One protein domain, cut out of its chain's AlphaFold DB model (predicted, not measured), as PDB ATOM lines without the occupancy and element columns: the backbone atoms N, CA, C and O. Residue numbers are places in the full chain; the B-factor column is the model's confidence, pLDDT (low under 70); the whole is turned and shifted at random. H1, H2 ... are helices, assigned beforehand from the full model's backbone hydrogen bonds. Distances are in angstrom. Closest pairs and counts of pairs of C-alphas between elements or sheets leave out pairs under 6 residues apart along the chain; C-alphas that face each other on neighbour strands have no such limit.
ATOM      1  N   GLY A 319      38.391  14.745 -50.821       61.69
ATOM      2  CA  GLY A 319      37.797  13.744 -49.924       61.69
ATOM      3  C   GLY A 319      38.470  13.660 -48.544       61.69
ATOM      4  O   GLY A 319      37.794  13.450 -47.538       61.69
ATOM      5  N   GLU A 320      39.790  13.860 -48.470       63.78
ATOM      6  CA  GLU A 320      40.531  13.963 -47.200       63.78
ATOM      7  C   GLU A 320      40.103  15.200 -46.390       63.78
ATOM      8  O   GLU A 320      39.868  15.098 -45.185       63.78
ATOM      9  N   GLU A 321      39.935  16.353 -47.045       60.28
ATOM     10  CA  GLU A 321      39.449  17.583 -46.412       60.28
ATOM     11  C   GLU A 321      37.969  17.492 -46.011       60.28
ATOM     12  O   GLU A 321      37.621  17.890 -44.900       60.28
ATOM     13  N   GLU A 322      37.103  16.906 -46.846       62.06
ATOM     14  CA  GLU A 322      35.713  16.583 -46.491       62.06
ATOM     15  C   GLU A 322      35.683  15.721 -45.213       62.06
ATOM     16  O   GLU A 322      34.999  16.067 -44.245       62.06
ATOM     17  N   ALA A 323      36.500  14.664 -45.137       67.56
ATOM     18  CA  ALA A 323      36.608  13.812 -43.951       67.56
ATOM     19  C   ALA A 323      37.160  14.547 -42.710       67.56
ATOM     20  O   ALA A 323      36.666  14.311 -41.600       67.56
ATOM     21  N   ARG A 324      38.142  15.449 -42.876       73.81
ATOM     22  CA  ARG A 324      38.684  16.297 -41.794       73.81
ATOM     23  C   ARG A 324      37.609  17.224 -41.227       73.81
ATOM     24  O   ARG A 324      37.391  17.226 -40.018       73.81
ATOM     25  N   ILE A 325      36.899  17.954 -42.087       65.12
ATOM     26  CA  ILE A 325      35.813  18.856 -41.673       65.12
ATOM     27  C   ILE A 325      34.681  18.043 -41.020       65.12
ATOM     28  O   ILE A 325      34.142  18.450 -39.994       65.12
ATOM     29  N   GLY A 326      34.377  16.844 -41.526       69.06
ATOM     30  CA  GLY A 326      33.446  15.908 -40.889       69.06
ATOM     31  C   GLY A 326      33.846  15.488 -39.470       69.06
ATOM     32  O   GLY A 326      32.996  15.366 -38.585       69.06
ATOM     33  N   ALA A 327      35.144  15.288 -39.214       69.69
ATOM     34  CA  ALA A 327      35.658  15.021 -37.871       69.69
ATOM     35  C   ALA A 327      35.535  16.248 -36.947       69.69
ATOM     36  O   ALA A 327      35.101  16.097 -35.806       69.69
ATOM     37  N   GLU A 328      35.824  17.451 -37.448       73.81
ATOM     38  CA  GLU A 328      35.646  18.711 -36.710       73.81
ATOM     39  C   GLU A 328      34.170  18.974 -36.370       73.81
ATOM     40  O   GLU A 328      33.856  19.347 -35.240       73.81
ATOM     41  N   VAL A 329      33.242  18.684 -37.292       74.38
ATOM     42  CA  VAL A 329      31.791  18.738 -37.044       74.38
ATOM     43  C   VAL A 329      31.383  17.767 -35.932       74.38
ATOM     44  O   VAL A 329      30.681  18.173 -35.007       74.38
ATOM     45  N   ARG A 330      31.852  16.511 -35.957       76.38
ATOM     46  CA  ARG A 330      31.590  15.545 -34.869       76.38
ATOM     47  C   ARG A 330      32.143  16.017 -33.524       76.38
ATOM     48  O   ARG A 330      31.439  15.923 -32.524       76.38
ATOM     49  N   GLN A 331      33.361  16.560 -33.493       75.75
ATOM     50  CA  GLN A 331      33.965  17.085 -32.266       75.75
ATOM     51  C   GLN A 331      33.186  18.291 -31.716       75.75
ATOM     52  O   GLN A 331      32.978  18.389 -30.509       75.75
ATOM     53  N   ALA A 332      32.710  19.181 -32.590       74.62
ATOM     54  CA  ALA A 332      31.897  20.333 -32.209       74.62
ATOM     55  C   ALA A 332      30.511  19.932 -31.666       74.62
ATOM     56  O   ALA A 332      30.025  20.555 -30.722       74.62
ATOM     57  N   LEU A 333      29.892  18.886 -32.229       76.38
ATOM     58  CA  LEU A 333      28.633  18.317 -31.732       76.38
ATOM     59  C   LEU A 333      28.822  17.654 -30.359       76.38
ATOM     60  O   LEU A 333      28.092  17.987 -29.428       76.38
ATOM     61  N   ALA A 334      29.838  16.800 -30.203       78.00
ATOM     62  CA  ALA A 334      30.154  16.157 -28.925       78.00
ATOM     63  C   ALA A 334      30.459  17.187 -27.820       78.00
ATOM     64  O   ALA A 334      29.917  17.093 -26.723       78.00
ATOM     65  N   TRP A 335      31.237  18.233 -28.131       82.50
ATOM     66  CA  TRP A 335      31.526  19.317 -27.186       82.50
ATOM     67  C   TRP A 335      30.260  20.033 -26.686       82.50
ATOM     68  O   TRP A 335      30.193  20.401 -25.514       82.50
ATOM     69  N   ILE A 336      29.244  20.218 -27.537       79.25
ATOM     70  CA  ILE A 336      27.959  20.807 -27.129       79.25
ATOM     71  C   ILE A 336      27.196  19.884 -26.172       79.25
ATOM     72  O   ILE A 336      26.628  20.364 -25.191       79.25
ATOM     73  N   GLU A 337      27.182  18.577 -26.440       84.00
ATOM     74  CA  GLU A 337      26.505  17.579 -25.602       84.00
ATOM     75  C   GLU A 337      27.183  17.453 -24.225       84.00
ATOM     76  O   GLU A 337      26.504  17.497 -23.192       84.00
ATOM     77  N   ASP A 338      28.517  17.417 -24.196       82.38
ATOM     78  CA  ASP A 338      29.324  17.433 -22.972       82.38
ATOM     79  C   ASP A 338      29.123  18.729 -22.174       82.38
ATOM     80  O   ASP A 338      28.933  18.695 -20.957       82.38
ATOM     81  N   GLU A 339      29.116  19.889 -22.838       81.62
ATOM     82  CA  GLU A 339      28.943  21.189 -22.183       81.62
ATOM     83  C   GLU A 339      27.528  21.355 -21.605       81.62
ATOM     84  O   GLU A 339      27.380  21.813 -20.468       81.62
ATOM     85  N   LYS A 340      26.487  20.919 -22.329       85.62
ATOM     86  CA  LYS A 340      25.110  20.842 -21.807       85.62
ATOM     87  C   LYS A 340      25.031  19.959 -20.571       85.62
ATOM     88  O   LYS A 340      24.440  20.364 -19.565       85.62
ATOM     89  N   THR A 341      25.638  18.776 -20.642       88.50
ATOM     90  CA  THR A 341      25.677  17.815 -19.536       88.50
ATOM     91  C   THR A 341      26.382  18.430 -18.331       88.50
ATOM     92  O   THR A 341      25.807  18.461 -17.246       88.50
ATOM     93  N   ARG A 342      27.559  19.038 -18.529       81.62
ATOM     94  CA  ARG A 342      28.334  19.715 -17.481       81.62
ATOM     95  C   ARG A 342      27.540  20.822 -16.791       81.62
ATOM     96  O   ARG A 342      27.448  20.816 -15.565       81.62
ATOM     97  N   ILE A 343      26.936  21.744 -17.545       79.75
ATOM     98  CA  ILE A 343      26.152  22.847 -16.961       79.75
ATOM     99  C   ILE A 343      24.958  22.297 -16.166       79.75
ATOM    100  O   ILE A 343      24.746  22.713 -15.028       79.75
ATOM    101  N   THR A 344      24.235  21.317 -16.718       89.12
ATOM    102  CA  THR A 344      23.064  20.698 -16.070       89.12
ATOM    103  C   THR A 344      23.448  19.945 -14.789       89.12
ATOM    104  O   THR A 344      22.756  20.044 -13.770       89.12
ATOM    105  N   SER A 345      24.582  19.234 -14.793       85.69
ATOM    106  CA  SER A 345      25.142  18.589 -13.602       85.69
ATOM    107  C   SER A 345      25.514  19.617 -12.533       85.69
ATOM    108  O   SER A 345      25.111  19.458 -11.383       85.69
ATOM    109  N   CYS A 346      26.199  20.705 -12.900       80.62
ATOM    110  CA  CYS A 346      26.526  21.787 -11.971       80.62
ATOM    111  C   CYS A 346      25.268  22.452 -11.389       80.62
ATOM    112  O   CYS A 346      25.197  22.631 -10.178       80.62
ATOM    113  N   GLN A 347      24.252  22.760 -12.206       86.62
ATOM    114  CA  GLN A 347      22.969  23.297 -11.725       86.62
ATOM    115  C   GLN A 347      22.318  22.344 -10.711       86.62
ATOM    116  O   GLN A 347      21.883  22.769  -9.641       86.62
ATOM    117  N   THR A 348      22.308  21.042 -11.008       87.50
ATOM    118  CA  THR A 348      21.763  19.999 -10.123       87.50
ATOM    119  C   THR A 348      22.517  19.889  -8.795       87.50
ATOM    120  O   THR A 348      21.895  19.614  -7.770       87.50
ATOM    121  N   LEU A 349      23.839  20.090  -8.793       83.06
ATOM    122  CA  LEU A 349      24.655  20.117  -7.576       83.06
ATOM    123  C   LEU A 349      24.368  21.374  -6.747       83.06
ATOM    124  O   LEU A 349      24.001  21.250  -5.583       83.06
ATOM    125  N   TRP A 350      24.434  22.563  -7.354       82.81
ATOM    126  CA  TRP A 350      24.170  23.833  -6.667       82.81
ATOM    127  C   TRP A 350      22.747  23.926  -6.099       82.81
ATOM    128  O   TRP A 350      22.560  24.441  -5.002       82.81
ATOM    129  N   THR A 351      21.751  23.343  -6.771       83.94
ATOM    130  CA  THR A 351      20.359  23.295  -6.277       83.94
ATOM    131  C   THR A 351      20.205  22.445  -5.003       83.94
ATOM    132  O   THR A 351      19.228  22.595  -4.277       83.94
ATOM    133  N   LYS A 352      21.154  21.544  -4.716       84.19
ATOM    134  CA  LYS A 352      21.161  20.691  -3.513       84.19
ATOM    135  C   LYS A 352      21.954  21.287  -2.344       84.19
ATOM    136  O   LYS A 352      21.976  20.676  -1.281       84.19
ATOM    137  N   VAL A 353      22.603  22.439  -2.527       81.25
ATOM    138  CA  VAL A 353      23.316  23.142  -1.453       81.25
ATOM    139  C   VAL A 353      22.294  23.882  -0.587       81.25
ATOM    140  O   VAL A 353      21.688  24.860  -1.027       81.25
ATOM    141  N   SER A 354      22.084  23.397   0.638       70.44
ATOM    142  CA  SER A 354      21.206  24.033   1.627       70.44
ATOM    143  C   SER A 354      21.993  24.887   2.622       70.44
ATOM    144  O   SER A 354      21.815  26.099   2.636       70.44
ATOM    145  N   ASP A 355      22.884  24.269   3.405       68.56
ATOM    146  CA  ASP A 355      23.403  24.873   4.645       68.56
ATOM    147  C   ASP A 355      24.938  24.997   4.701       68.56
ATOM    148  O   ASP A 355      25.471  25.813   5.450       68.56
ATOM    149  N   THR A 356      25.671  24.197   3.918       68.25
ATOM    150  CA  THR A 356      27.142  24.186   3.891       68.25
ATOM    151  C   THR A 356      27.688  23.955   2.483       68.25
ATOM    152  O   THR A 356      27.146  23.177   1.696       68.25
ATOM    153  N   LEU A 357      28.798  24.628   2.169       65.62
ATOM    154  CA  LEU A 357      29.615  24.335   0.990       65.62
ATOM    155  C   LEU A 357      30.430  23.048   1.210       65.62
ATOM    156  O   LEU A 357      30.680  22.647   2.346       65.62
ATOM    157  N   SER A 358      30.857  22.412   0.116       66.12
ATOM    158  CA  SER A 358      31.767  21.259   0.166       66.12
ATOM    159  C   SER A 358      33.075  21.623   0.875       66.12
ATOM    160  O   SER A 358      33.630  22.688   0.613       66.12
ATOM    161  N   GLU A 359      33.627  20.707   1.680       59.94
ATOM    162  CA  GLU A 359      34.945  20.856   2.333       59.94
ATOM    163  C   GLU A 359      36.100  21.078   1.332       59.94
ATOM    164  O   GLU A 359      37.188  21.499   1.712       59.94
ATOM    165  N   SER A 360      35.863  20.813   0.043       58.34
ATOM    166  CA  SER A 360      36.790  21.062  -1.065       58.34
ATOM    167  C   SER A 360      36.797  22.507  -1.593       58.34
ATOM    168  O   SER A 360      37.502  22.776  -2.562       58.34
ATOM    169  N   ILE A 361      35.984  23.412  -1.039       64.50
ATOM    170  CA  ILE A 361      35.828  24.798  -1.506       64.50
ATOM    171  C   ILE A 361      36.395  25.752  -0.447       64.50
ATOM    172  O   ILE A 361      35.854  25.839   0.655       64.50
ATOM    173  N   ASP A 362      37.457  26.489  -0.783       67.50
ATOM    174  CA  ASP A 362      38.061  27.473   0.126       67.50
ATOM    175  C   ASP A 362      37.139  28.708   0.294       67.50
ATOM    176  O   ASP A 362      36.779  29.345  -0.705       67.50
ATOM    177  N   PRO A 363      36.758  29.092   1.532       66.62
ATOM    178  CA  PRO A 363      35.994  30.313   1.796       66.62
ATOM    179  C   PRO A 363      36.665  31.613   1.312       66.62
ATOM    180  O   PRO A 363      35.979  32.599   1.033       66.62
ATOM    181  N   ALA A 364      37.996  31.646   1.199       70.56
ATOM    182  CA  ALA A 364      38.716  32.790   0.645       70.56
ATOM    183  C   ALA A 364      38.484  32.926  -0.870       70.56
ATOM    184  O   ALA A 364      38.267  34.039  -1.364       70.56
ATOM    185  N   ASP A 365      38.456  31.803  -1.594       69.88
ATOM    186  CA  ASP A 365      38.180  31.775  -3.032       69.88
ATOM    187  C   ASP A 365      36.723  32.155  -3.317       69.88
ATOM    188  O   ASP A 365      36.465  32.973  -4.204       69.88
ATOM    189  N   THR A 366      35.753  31.653  -2.541       67.44
ATOM    190  CA  THR A 366      34.346  32.048  -2.731       67.44
ATOM    191  C   THR A 366      34.121  33.527  -2.455       67.44
ATOM    192  O   THR A 366      33.448  34.185  -3.250       67.44
ATOM    193  N   LYS A 367      34.752  34.094  -1.421       73.38
ATOM    194  CA  LYS A 367      34.718  35.543  -1.188       73.38
ATOM    195  C   LYS A 367      35.350  36.328  -2.339       73.38
ATOM    196  O   LYS A 367      34.819  37.370  -2.716       73.38
ATOM    197  N   SER A 368      36.448  35.839  -2.921       76.38
ATOM    198  CA  SER A 368      37.104  36.489  -4.063       76.38
ATOM    199  C   SER A 368      36.272  36.425  -5.349       76.38
ATOM    200  O   SER A 368      36.288  37.377  -6.127       76.38
ATOM    201  N   ILE A 369      35.563  35.320  -5.591       70.06
ATOM    202  CA  ILE A 369      34.805  35.069  -6.829       70.06
ATOM    203  C   ILE A 369      33.393  35.658  -6.753       70.06
ATOM    204  O   ILE A 369      32.929  36.311  -7.686       70.06
ATOM    205  N   PHE A 370      32.697  35.432  -5.638       74.81
ATOM    206  CA  PHE A 370      31.297  35.809  -5.454       74.81
ATOM    207  C   PHE A 370      31.113  37.079  -4.620       74.81
ATOM    208  O   PHE A 370      30.001  37.598  -4.586       74.81
ATOM    209  N   GLY A 371      32.158  37.617  -3.984       78.75
ATOM    210  CA  GLY A 371      32.091  38.854  -3.194       78.75
ATOM    211  C   GLY A 371      31.367  38.722  -1.848       78.75
ATOM    212  O   GLY A 371      31.094  39.735  -1.209       78.75
ATOM    213  N   THR A 372      31.037  37.499  -1.434       78.00
ATOM    214  CA  THR A 372      30.260  37.177  -0.231       78.00
ATOM    215  C   THR A 372      30.691  35.811   0.310       78.00
ATOM    216  O   THR A 372      31.221  34.992  -0.439       78.00
ATOM    217  N   GLU A 373      30.496  35.591   1.608       78.12
ATOM    218  CA  GLU A 373      30.699  34.297   2.287       78.12
ATOM    219  C   GLU A 373      29.356  33.603   2.589       78.12
ATOM    220  O   GLU A 373      29.338  32.472   3.071       78.12
ATOM    221  N   ASP A 374      28.231  34.269   2.309       84.25
ATOM    222  CA  ASP A 374      26.893  33.733   2.538       84.25
ATOM    223  C   ASP A 374      26.575  32.603   1.545       84.25
ATOM    224  O   ASP A 374      26.639  32.782   0.327       84.25
ATOM    225  N   VAL A 375      26.253  31.418   2.070       80.88
ATOM    226  CA  VAL A 375      26.084  30.193   1.270       80.88
ATOM    227  C   VAL A 375      24.866  30.274   0.346       80.88
ATOM    228  O   VAL A 375      24.927  29.766  -0.777       80.88
ATOM    229  N   GLU A 376      23.785  30.937   0.769       84.00
ATOM    230  CA  GLU A 376      22.597  31.124  -0.067       84.00
ATOM    231  C   GLU A 376      22.883  32.117  -1.196       84.00
ATOM    232  O   GLU A 376      22.573  31.851  -2.358       84.00
ATOM    233  N   GLU A 377      23.556  33.226  -0.886       84.62
ATOM    234  CA  GLU A 377      23.929  34.231  -1.878       84.62
ATOM    235  C   GLU A 377      24.950  33.691  -2.900       84.62
ATOM    236  O   GLU A 377      24.833  33.967  -4.098       84.62
ATOM    237  N   ILE A 378      25.923  32.876  -2.465       82.88
ATOM    238  CA  ILE A 378      26.858  32.163  -3.356       82.88
ATOM    239  C   ILE A 378      26.090  31.215  -4.283       82.88
ATOM    240  O   ILE A 378      26.302  31.249  -5.499       82.88
ATOM    241  N   ARG A 379      25.188  30.387  -3.735       84.31
ATOM    242  CA  ARG A 379      24.363  29.439  -4.504       84.31
ATOM    243  C   ARG A 379      23.556  30.154  -5.582       84.31
ATOM    244  O   ARG A 379      23.590  29.751  -6.746       84.31
ATOM    245  N   ASP A 380      22.861  31.222  -5.214       85.50
ATOM    246  CA  ASP A 380      21.981  31.948  -6.122       85.50
ATOM    247  C   ASP A 380      22.792  32.650  -7.230       85.50
ATOM    248  O   ASP A 380      22.442  32.558  -8.413       85.50
ATOM    249  N   ARG A 381      23.945  33.253  -6.894       84.50
ATOM    250  CA  ARG A 381      24.893  33.813  -7.879       84.50
ATOM    251  C   ARG A 381      25.448  32.735  -8.822       84.50
ATOM    252  O   ARG A 381      25.504  32.959 -10.034       84.50
ATOM    253  N   ALA A 382      25.812  31.557  -8.310       79.75
ATOM    254  CA  ALA A 382      26.302  30.437  -9.119       79.75
ATOM    255  C   ALA A 382      25.232  29.913 -10.098       79.75
ATOM    256  O   ALA A 382      25.524  29.694 -11.277       79.75
ATOM    257  N   LEU A 383      23.979  29.781  -9.650       83.56
ATOM    258  CA  LEU A 383      22.856  29.387 -10.507       83.56
ATOM    259  C   LEU A 383      22.574  30.426 -11.605       83.56
ATOM    260  O   LEU A 383      22.354  30.041 -12.755       83.56
ATOM    261  N   ILE A 384      22.656  31.728 -11.305       83.31
ATOM    262  CA  ILE A 384      22.535  32.803 -12.309       83.31
ATOM    263  C   ILE A 384      23.620  32.677 -13.392       83.31
ATOM    264  O   ILE A 384      23.305  32.739 -14.584       83.31
ATOM    265  N   LEU A 385      24.882  32.453 -13.007       76.88
ATOM    266  CA  LEU A 385      25.991  32.281 -13.955       76.88
ATOM    267  C   LEU A 385      25.811  31.038 -14.841       76.88
ATOM    268  O   LEU A 385      26.011  31.111 -16.057       76.88
ATOM    269  N   LEU A 386      25.390  29.910 -14.264       79.12
ATOM    270  CA  LEU A 386      25.135  28.669 -15.004       79.12
ATOM    271  C   LEU A 386      23.953  28.807 -15.975       79.12
ATOM    272  O   LEU A 386      24.063  28.393 -17.131       79.12
ATOM    273  N   ASN A 387      22.865  29.459 -15.553       81.69
ATOM    274  CA  ASN A 387      21.735  29.786 -16.425       81.69
ATOM    275  C   ASN A 387      22.189  30.659 -17.603       81.69
ATOM    276  O   ASN A 387      21.907  30.338 -18.758       81.69
ATOM    277  N   ARG A 388      22.976  31.710 -17.339       78.69
ATOM    278  CA  ARG A 388      23.495  32.595 -18.389       78.69
ATOM    279  C   ARG A 388      24.428  31.871 -19.365       78.69
ATOM    280  O   ARG A 388      24.405  32.151 -20.563       78.69
ATOM    281  N   ARG A 389      25.225  30.917 -18.881       79.38
ATOM    282  CA  ARG A 389      26.078  30.060 -19.717       79.38
ATOM    283  C   ARG A 389      25.249  29.140 -20.619       79.38
ATOM    284  O   ARG A 389      25.569  29.017 -21.800       79.38
ATOM    285  N   MET A 390      24.158  28.567 -20.102       85.50
ATOM    286  CA  MET A 390      23.209  27.772 -20.891       85.50
ATOM    287  C   MET A 390      22.525  28.612 -21.984       85.50
ATOM    288  O   MET A 390      22.454  28.173 -23.130       85.50
ATOM    289  N   GLU A 391      22.095  29.843 -21.683       78.44
ATOM    290  CA  GLU A 391      21.538  30.770 -22.687       78.44
ATOM    291  C   GLU A 391      22.530  31.062 -23.826       78.44
ATOM    292  O   GLU A 391      22.168  31.027 -25.003       78.44
ATOM    293  N   LEU A 392      23.798  31.335 -23.494       75.50
ATOM    294  CA  LEU A 392      24.849  31.594 -24.485       75.50
ATOM    295  C   LEU A 392      25.137  30.365 -25.360       75.50
ATOM    296  O   LEU A 392      25.369  30.513 -26.564       75.50
ATOM    297  N   LEU A 393      25.081  29.163 -24.780       76.88
ATOM    298  CA  LEU A 393      25.208  27.910 -25.518       76.88
ATOM    299  C   LEU A 393      24.036  27.737 -26.496       76.88
ATOM    300  O   LEU A 393      24.267  27.594 -27.694       76.88
ATOM    301  N   GLN A 394      22.792  27.885 -26.033       79.19
ATOM    302  CA  GLN A 394      21.584  27.802 -26.871       79.19
ATOM    303  C   GLN A 394      21.572  28.832 -28.016       79.19
ATOM    304  O   GLN A 394      21.122  28.534 -29.125       79.19
ATOM    305  N   LEU A 395      22.102  30.042 -27.795       74.31
ATOM    306  CA  LEU A 395      22.276  31.046 -28.853       74.31
ATOM    307  C   LEU A 395      23.285  30.596 -29.924       74.31
ATOM    308  O   LEU A 395      23.053  30.828 -31.115       74.31
ATOM    309  N   ARG A 396      24.374  29.924 -29.525       75.81
ATOM    310  CA  ARG A 396      25.350  29.327 -30.452       75.81
ATOM    311  C   ARG A 396      24.709  28.209 -31.277       75.81
ATOM    312  O   ARG A 396      24.854  28.221 -32.495       75.81
ATOM    313  N   GLU A 397      23.924  27.333 -30.654       74.31
ATOM    314  CA  GLU A 397      23.159  26.288 -31.353       74.31
ATOM    315  C   GLU A 397      22.168  26.866 -32.365       74.31
ATOM    316  O   GLU A 397      22.125  26.432 -33.515       74.31
ATOM    317  N   CYS A 398      21.418  27.906 -31.984       71.88
ATOM    318  CA  CYS A 398      20.532  28.610 -32.908       71.88
ATOM    319  C   CYS A 398      21.307  29.181 -34.106       71.88
ATOM    320  O   CYS A 398      20.843  29.068 -35.241       71.88
ATOM    321  N   SER A 399      22.498  29.747 -33.884       71.12
ATOM    322  CA  SER A 399      23.347  30.255 -34.967       71.12
ATOM    323  C   SER A 399      23.926  29.152 -35.856       71.12
ATOM    324  O   SER A 399      24.104  29.392 -37.048       71.12
ATOM    325  N   TRP A 400      24.253  27.977 -35.310       72.31
ATOM    326  CA  TRP A 400      24.789  26.850 -36.084       72.31
ATOM    327  C   TRP A 400      23.681  26.126 -36.859       72.31
ATOM    328  O   TRP A 400      23.873  25.797 -38.025       72.31
ATOM    329  N   SER A 401      22.480  26.003 -36.282       69.69
ATOM    330  CA  SER A 401      21.295  25.434 -36.947       69.69
ATOM    331  C   SER A 401      20.837  26.200 -38.198       69.69
ATOM    332  O   SER A 401      20.117  25.652 -39.026       69.69
ATOM    333  N   GLN A 402      21.259  27.456 -38.372       66.81
ATOM    334  CA  GLN A 402      20.991  28.259 -39.576       66.81
ATOM    335  C   GLN A 402      21.952  27.965 -40.739       66.81
ATOM    336  O   GLN A 402      21.842  28.601 -41.784       66.81
ATOM    337  N   ASN A 403      22.912  27.056 -40.559       66.06
ATOM    338  CA  ASN A 403      23.886  26.681 -41.573       66.06
ATOM    339  C   ASN A 403      23.689  25.212 -41.980       66.06
ATOM    340  O   ASN A 403      24.159  24.304 -41.294       66.06
ATOM    341  N   ASP A 404      23.025  25.003 -43.118       63.03
ATOM    342  CA  ASP A 404      22.694  23.678 -43.664       63.03
ATOM    343  C   ASP A 404      23.922  22.772 -43.839       63.03
ATOM    344  O   ASP A 404      23.849  21.561 -43.623       63.03
ATOM    345  N   HIS A 405      25.089  23.369 -44.107       67.38
ATOM    346  CA  HIS A 405      26.337  22.645 -44.332       67.38
ATOM    347  C   HIS A 405      26.780  21.780 -43.139       67.38
ATOM    348  O   HIS A 405      27.454  20.780 -43.355       67.38
ATOM    349  N   PHE A 406      26.386  22.094 -41.895       64.75
ATOM    350  CA  PHE A 406      26.664  21.211 -40.750       64.75
ATOM    351  C   PHE A 406      25.949  19.858 -40.874       64.75
ATOM    352  O   PHE A 406      26.510  18.825 -40.506       64.75
ATOM    353  N   PHE A 407      24.714  19.860 -41.384       67.94
ATOM    354  CA  PHE A 407      23.937  18.642 -41.581       67.94
ATOM    355  C   PHE A 407      24.460  17.845 -42.777       67.94
ATOM    356  O   PHE A 407      24.655  16.637 -42.656       67.94
ATOM    357  N   ASP A 408      24.734  18.524 -43.894       68.12
ATOM    358  CA  ASP A 408      25.222  17.886 -45.120       68.12
ATOM    359  C   ASP A 408      26.612  17.259 -44.914       68.12
ATOM    360  O   ASP A 408      26.798  16.074 -45.186       68.12
ATOM    361  N   VAL A 409      27.563  17.998 -44.325       66.75
ATOM    362  CA  VAL A 409      28.917  17.485 -44.053       66.75
ATOM    363  C   VAL A 409      28.890  16.300 -43.087       66.75
ATOM    364  O   VAL A 409      29.603  15.324 -43.315       66.75
ATOM    365  N   TRP A 410      28.063  16.317 -42.033       75.19
ATOM    366  CA  TRP A 410      27.922  15.129 -41.181       75.19
ATOM    367  C   TRP A 410      27.314  13.953 -41.960       75.19
ATOM    368  O   TRP A 410      27.819  12.837 -41.874       75.19
ATOM    369  N   LEU A 411      26.264  14.189 -42.755       74.69
ATOM    370  CA  LEU A 411      25.560  13.139 -43.496       74.69
ATOM    371  C   LEU A 411      26.454  12.428 -44.524       74.69
ATOM    372  O   LEU A 411      26.339  11.205 -44.672       74.69
ATOM    373  N   ASP A 412      27.319  13.184 -45.200       67.38
ATOM    374  CA  ASP A 412      28.229  12.689 -46.237       67.38
ATOM    375  C   ASP A 412      29.499  12.043 -45.645       67.38
ATOM    376  O   ASP A 412      30.068  11.137 -46.255       67.38
ATOM    377  N   THR A 413      29.915  12.427 -44.428       71.44
ATOM    378  CA  THR A 413      31.155  11.935 -43.779       71.44
ATOM    379  C   THR A 413      30.936  10.934 -42.639       71.44
ATOM    380  O   THR A 413      31.898  10.535 -41.973       71.44
ATOM    381  N   ARG A 414      29.689  10.541 -42.357       73.50
ATOM    382  CA  ARG A 414      29.340   9.580 -41.295       73.50
ATOM    383  C   ARG A 414      29.806   8.152 -41.590       73.50
ATOM    384  O   ARG A 414      29.825   7.705 -42.739       73.50
ATOM    385  N   GLY A 415      30.104   7.404 -40.533       66.75
ATOM    386  CA  GLY A 415      30.506   6.005 -40.611       66.75
ATOM    387  C   GLY A 415      29.434   5.105 -41.237       66.75
ATOM    388  O   GLY A 415      28.254   5.154 -40.875       66.75
ATOM    389  N   GLN A 416      29.863   4.240 -42.160       57.78
ATOM    390  CA  GLN A 416      29.064   3.143 -42.710       57.78
ATOM    391  C   GLN A 416      29.703   1.810 -42.306       57.78
ATOM    392  O   GLN A 416      30.567   1.287 -43.007       57.78
ATOM    393  N   SER A 417      29.294   1.265 -41.160       43.53
ATOM    394  CA  SER A 417      29.745  -0.040 -40.666       43.53
ATOM    395  C   SER A 417      28.689  -1.109 -40.946       43.53
ATOM    396  O   SER A 417      27.565  -0.987 -40.469       43.53
ATOM    397  N   GLU A 418      29.051  -2.140 -41.716       41.94
ATOM    398  CA  GLU A 418      28.311  -3.406 -41.910       41.94
ATOM    399  C   GLU A 418      26.772  -3.321 -41.782       41.94
ATOM    400  O   GLU A 418      26.144  -3.937 -40.925       41.94
ATOM    401  N   GLY A 419      26.143  -2.546 -42.671       55.50
ATOM    402  CA  GLY A 419      24.682  -2.491 -42.797       55.50
ATOM    403  C   GLY A 419      23.953  -1.553 -41.830       55.50
ATOM    404  O   GLY A 419      22.738  -1.413 -41.959       55.50
ATOM    405  N   GLN A 420      24.650  -0.859 -40.923       54.69
ATOM    406  CA  GLN A 420      24.077   0.230 -40.126       54.69
ATOM    407  C   GLN A 420      24.870   1.529 -40.308       54.69
ATOM    408  O   GLN A 420      26.096   1.566 -40.206       54.69
ATOM    409  N   SER A 421      24.160   2.618 -40.600       63.72
ATOM    410  CA  SER A 421      24.757   3.953 -40.617       63.72
ATOM    411  C   SER A 421      24.901   4.489 -39.199       63.72
ATOM    412  O   SER A 421      23.964   4.328 -38.415       63.72
ATOM    413  N   GLU A 422      25.994   5.202 -38.922       72.00
ATOM    414  CA  GLU A 422      26.190   5.974 -37.688       72.00
ATOM    415  C   GLU A 422      24.898   6.738 -37.305       72.00
ATOM    416  O   GLU A 422      24.317   7.427 -38.163       72.00
ATOM    417  N   PRO A 423      24.393   6.581 -36.064       78.50
ATOM    418  CA  PRO A 423      23.187   7.264 -35.618       78.50
ATOM    419  C   PRO A 423      23.437   8.772 -35.521       78.50
ATOM    420  O   PRO A 423      24.528   9.213 -35.174       78.50
ATOM    421  N   MET A 424      22.412   9.571 -35.820       79.88
ATOM    422  CA  MET A 424      22.514  11.030 -35.749       79.88
ATOM    423  C   MET A 424      22.718  11.488 -34.292       79.88
ATOM    424  O   MET A 424      21.882  11.134 -33.455       79.88
ATOM    425  N   PRO A 425      23.760  12.290 -33.985       83.44
ATOM    426  CA  PRO A 425      23.978  12.823 -32.643       83.44
ATOM    427  C   PRO A 425      22.773  13.633 -32.130       83.44
ATOM    428  O   PRO A 425      22.156  14.360 -32.925       83.44
ATOM    429  N   PRO A 426      22.433  13.551 -30.829       85.00
ATOM    430  CA  PRO A 426      21.388  14.359 -30.203       85.00
ATOM    431  C   PRO A 426      21.444  15.851 -30.560       85.00
ATOM    432  O   PRO A 426      20.432  16.399 -31.003       85.00
ATOM    433  N   ALA A 427      22.612  16.496 -30.481       80.50
ATOM    434  CA  ALA A 427      22.777  17.911 -30.820       80.50
ATOM    435  C   ALA A 427      22.424  18.205 -32.289       80.50
ATOM    436  O   ALA A 427      21.760  19.200 -32.585       80.50
ATOM    437  N   LEU A 428      22.774  17.312 -33.222       78.56
ATOM    438  CA  LEU A 428      22.431  17.484 -34.638       78.56
ATOM    439  C   LEU A 428      20.922  17.298 -34.891       78.56
ATOM    440  O   LEU A 428      20.339  17.981 -35.738       78.56
ATOM    441  N   SER A 429      20.266  16.430 -34.114       83.44
ATOM    442  CA  SER A 429      18.804  16.301 -34.090       83.44
ATOM    443  C   SER A 429      18.129  17.594 -33.611       83.44
ATOM    444  O   SER A 429      17.188  18.090 -34.240       83.44
ATOM    445  N   GLU A 430      18.647  18.195 -32.537       82.12
ATOM    446  CA  GLU A 430      18.149  19.464 -32.002       82.12
ATOM    447  C   GLU A 430      18.361  20.629 -32.977       82.12
ATOM    448  O   GLU A 430      17.433  21.417 -33.185       82.12
ATOM    449  N   PHE A 431      19.516  20.694 -33.651       79.00
ATOM    450  CA  PHE A 431      19.791  21.679 -34.704       79.00
ATOM    451  C   PHE A 431      18.773  21.566 -35.837       79.00
ATOM    452  O   PHE A 431      18.198  22.571 -36.256       79.00
ATOM    453  N   ARG A 432      18.482  20.346 -36.297       74.56
ATOM    454  CA  ARG A 432      17.477  20.099 -37.340       74.56
ATOM    455  C   ARG A 432      16.085  20.580 -36.919       74.56
ATOM    456  O   ARG A 432      15.368  21.180 -37.721       74.56
ATOM    457  N   GLY A 433      15.716  20.367 -35.654       79.12
ATOM    458  CA  GLY A 433      14.474  20.883 -35.079       79.12
ATOM    459  C   GLY A 433      14.447  22.413 -34.957       79.12
ATOM    460  O   GLY A 433      13.422  23.032 -35.245       79.12
ATOM    461  N   LEU A 434      15.558  23.041 -34.556       75.56
ATOM    462  CA  LEU A 434      15.707  24.501 -34.496       75.56
ATOM    463  C   LEU A 434      15.573  25.133 -35.884       75.56
ATOM    464  O   LEU A 434      14.766  26.046 -36.055       75.56
ATOM    465  N   HIS A 435      16.280  24.594 -36.876       73.88
ATOM    466  CA  HIS A 435      16.237  25.034 -38.267       73.88
ATOM    467  C   HIS A 435      14.801  25.056 -38.820       73.88
ATOM    468  O   HIS A 435      14.330  26.073 -39.330       73.88
ATOM    469  N   GLN A 436      14.055  23.958 -38.638       76.25
ATOM    470  CA  GLN A 436      12.655  23.861 -39.067       76.25
ATOM    471  C   GLN A 436      11.760  24.926 -38.409       76.25
ATOM    472  O   GLN A 436      10.935  25.537 -39.089       76.25
ATOM    473  N   ARG A 437      11.940  25.195 -37.107       76.56
ATOM    474  CA  ARG A 437      11.180  26.230 -36.377       76.56
ATOM    475  C   ARG A 437      11.541  27.652 -36.817       76.56
ATOM    476  O   ARG A 437      10.654  28.502 -36.912       76.56
ATOM    477  N   LEU A 438      12.815  27.924 -37.093       68.12
ATOM    478  CA  LEU A 438      13.282  29.232 -37.563       68.12
ATOM    479  C   LEU A 438      12.727  29.546 -38.960       68.12
ATOM    480  O   LEU A 438      12.130  30.606 -39.154       68.12
ATOM    481  N   ASN A 439      12.797  28.588 -39.889       67.12
ATOM    482  CA  ASN A 439      12.228  28.739 -41.231       67.12
ATOM    483  C   ASN A 439      10.704  28.911 -41.201       67.12
ATOM    484  O   ASN A 439      10.173  29.781 -41.888       67.12
ATOM    485  N   ALA A 440       9.994  28.146 -40.364       69.12
ATOM    486  CA  ALA A 440       8.542  28.268 -40.211       69.12
ATOM    487  C   ALA A 440       8.088  29.614 -39.606       69.12
ATOM    488  O   ALA A 440       6.932  29.997 -39.769       69.12
ATOM    489  N   THR A 441       8.975  30.334 -38.907       67.75
ATOM    490  CA  THR A 441       8.666  31.624 -38.263       67.75
ATOM    491  C   THR A 441       9.253  32.840 -38.986       67.75
ATOM    492  O   THR A 441       8.986  33.968 -38.574       67.75
ATOM    493  N   GLY A 442      10.051  32.640 -40.042       54.72
ATOM    494  CA  GLY A 442      10.703  33.718 -40.798       54.72
ATOM    495  C   GLY A 442      11.723  34.535 -39.991       54.72
ATOM    496  O   GLY A 442      12.084  35.640 -40.396       54.72
ATOM    497  N   ARG A 443      12.172  34.035 -38.831       52.06
ATOM    498  CA  ARG A 443      13.088  34.743 -37.927       52.06
ATOM    499  C   ARG A 443      14.530  34.310 -38.175       52.06
ATOM    500  O   ARG A 443      14.901  33.191 -37.843       52.06
ATOM    501  N   SER A 444      15.364  35.222 -38.670       48.47
ATOM    502  CA  SER A 444      16.819  35.050 -38.684       48.47
ATOM    503  C   SER A 444      17.453  35.619 -37.411       48.47
ATOM    504  O   SER A 444      17.072  36.687 -36.925       48.47
ATOM    505  N   VAL A 445      18.449  34.918 -36.860       43.41
ATOM    506  CA  VAL A 445      19.308  35.486 -35.811       43.41
ATOM    507  C   VAL A 445      20.387  36.301 -36.516       43.41
ATOM    508  O   VAL A 445      21.038  35.821 -37.442       43.41
ATOM    509  N   LYS A 446      20.584  37.559 -36.109       36.38
ATOM    510  CA  LYS A 446      21.655  38.387 -36.676       36.38
ATOM    511  C   LYS A 446      23.003  37.749 -36.332       36.38
ATOM    512  O   LYS A 446      23.355  37.696 -35.156       36.38
TER     513      LYS A 446
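What this domain is: This is residues 319 to 446 of the 487 residues of the protein "BZ3500_MvSof-1268-A1-R1_Chr1-3g02193 protein" of Microbotryum saponariae (UniProt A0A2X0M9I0). Two long helices, H1 and H3, run side by side in opposite directions, and H5 begins at H1, with its residues 426 to 428 on residues 333 to 337 of H1, and from there runs across the last residues of H3, 397 to 401. H4 packs on the first part of H1, and H2 packs on the start of H3. The printed part has 128 residues, with five named helices, H1 to H5, and no named strand: all helix, loose, radius of gyration of the C-alphas 19.8 A, spans 55 by 39 by 24 A.

How they stand to each other: Start with H1, residues 319 to 350; its residues 336 to 350 touch H3, residues 375 to 401, at a shallow tilt of 24 degrees, opposite ways, the closest C-alphas being Trp 350 and Arg 379, 6.0 A. H2, residues 363 to 370, only just touches H3, with 3 pairs of C-alphas within 8 A, closest Phe 370 and Ile 378, 6.1 A. H4, residues 405 to 413, touches H1 at Gly 326 and Thr 413, closest C-alphas, 5.4 A. H5, residues 426 to 441, touches H3, closest C-alphas Ser 401 and Phe 431, 4.6 A. In these five helices every O i to N i+4 pair is within hydrogen-bond range.

Where its parts are: Find C-alpha 319 at (37.797, 13.744, -49.924); H1 runs 46.5 A from there. H3 runs 38.8 A, and H5 ends at (8.666, 31.624, -38.263).

The domain as a whole: The printed part has no cut; links H1 to H2 and H4 to H5 are long. Mean pLDDT of the printed part is 73.2, with 45 residues under 70.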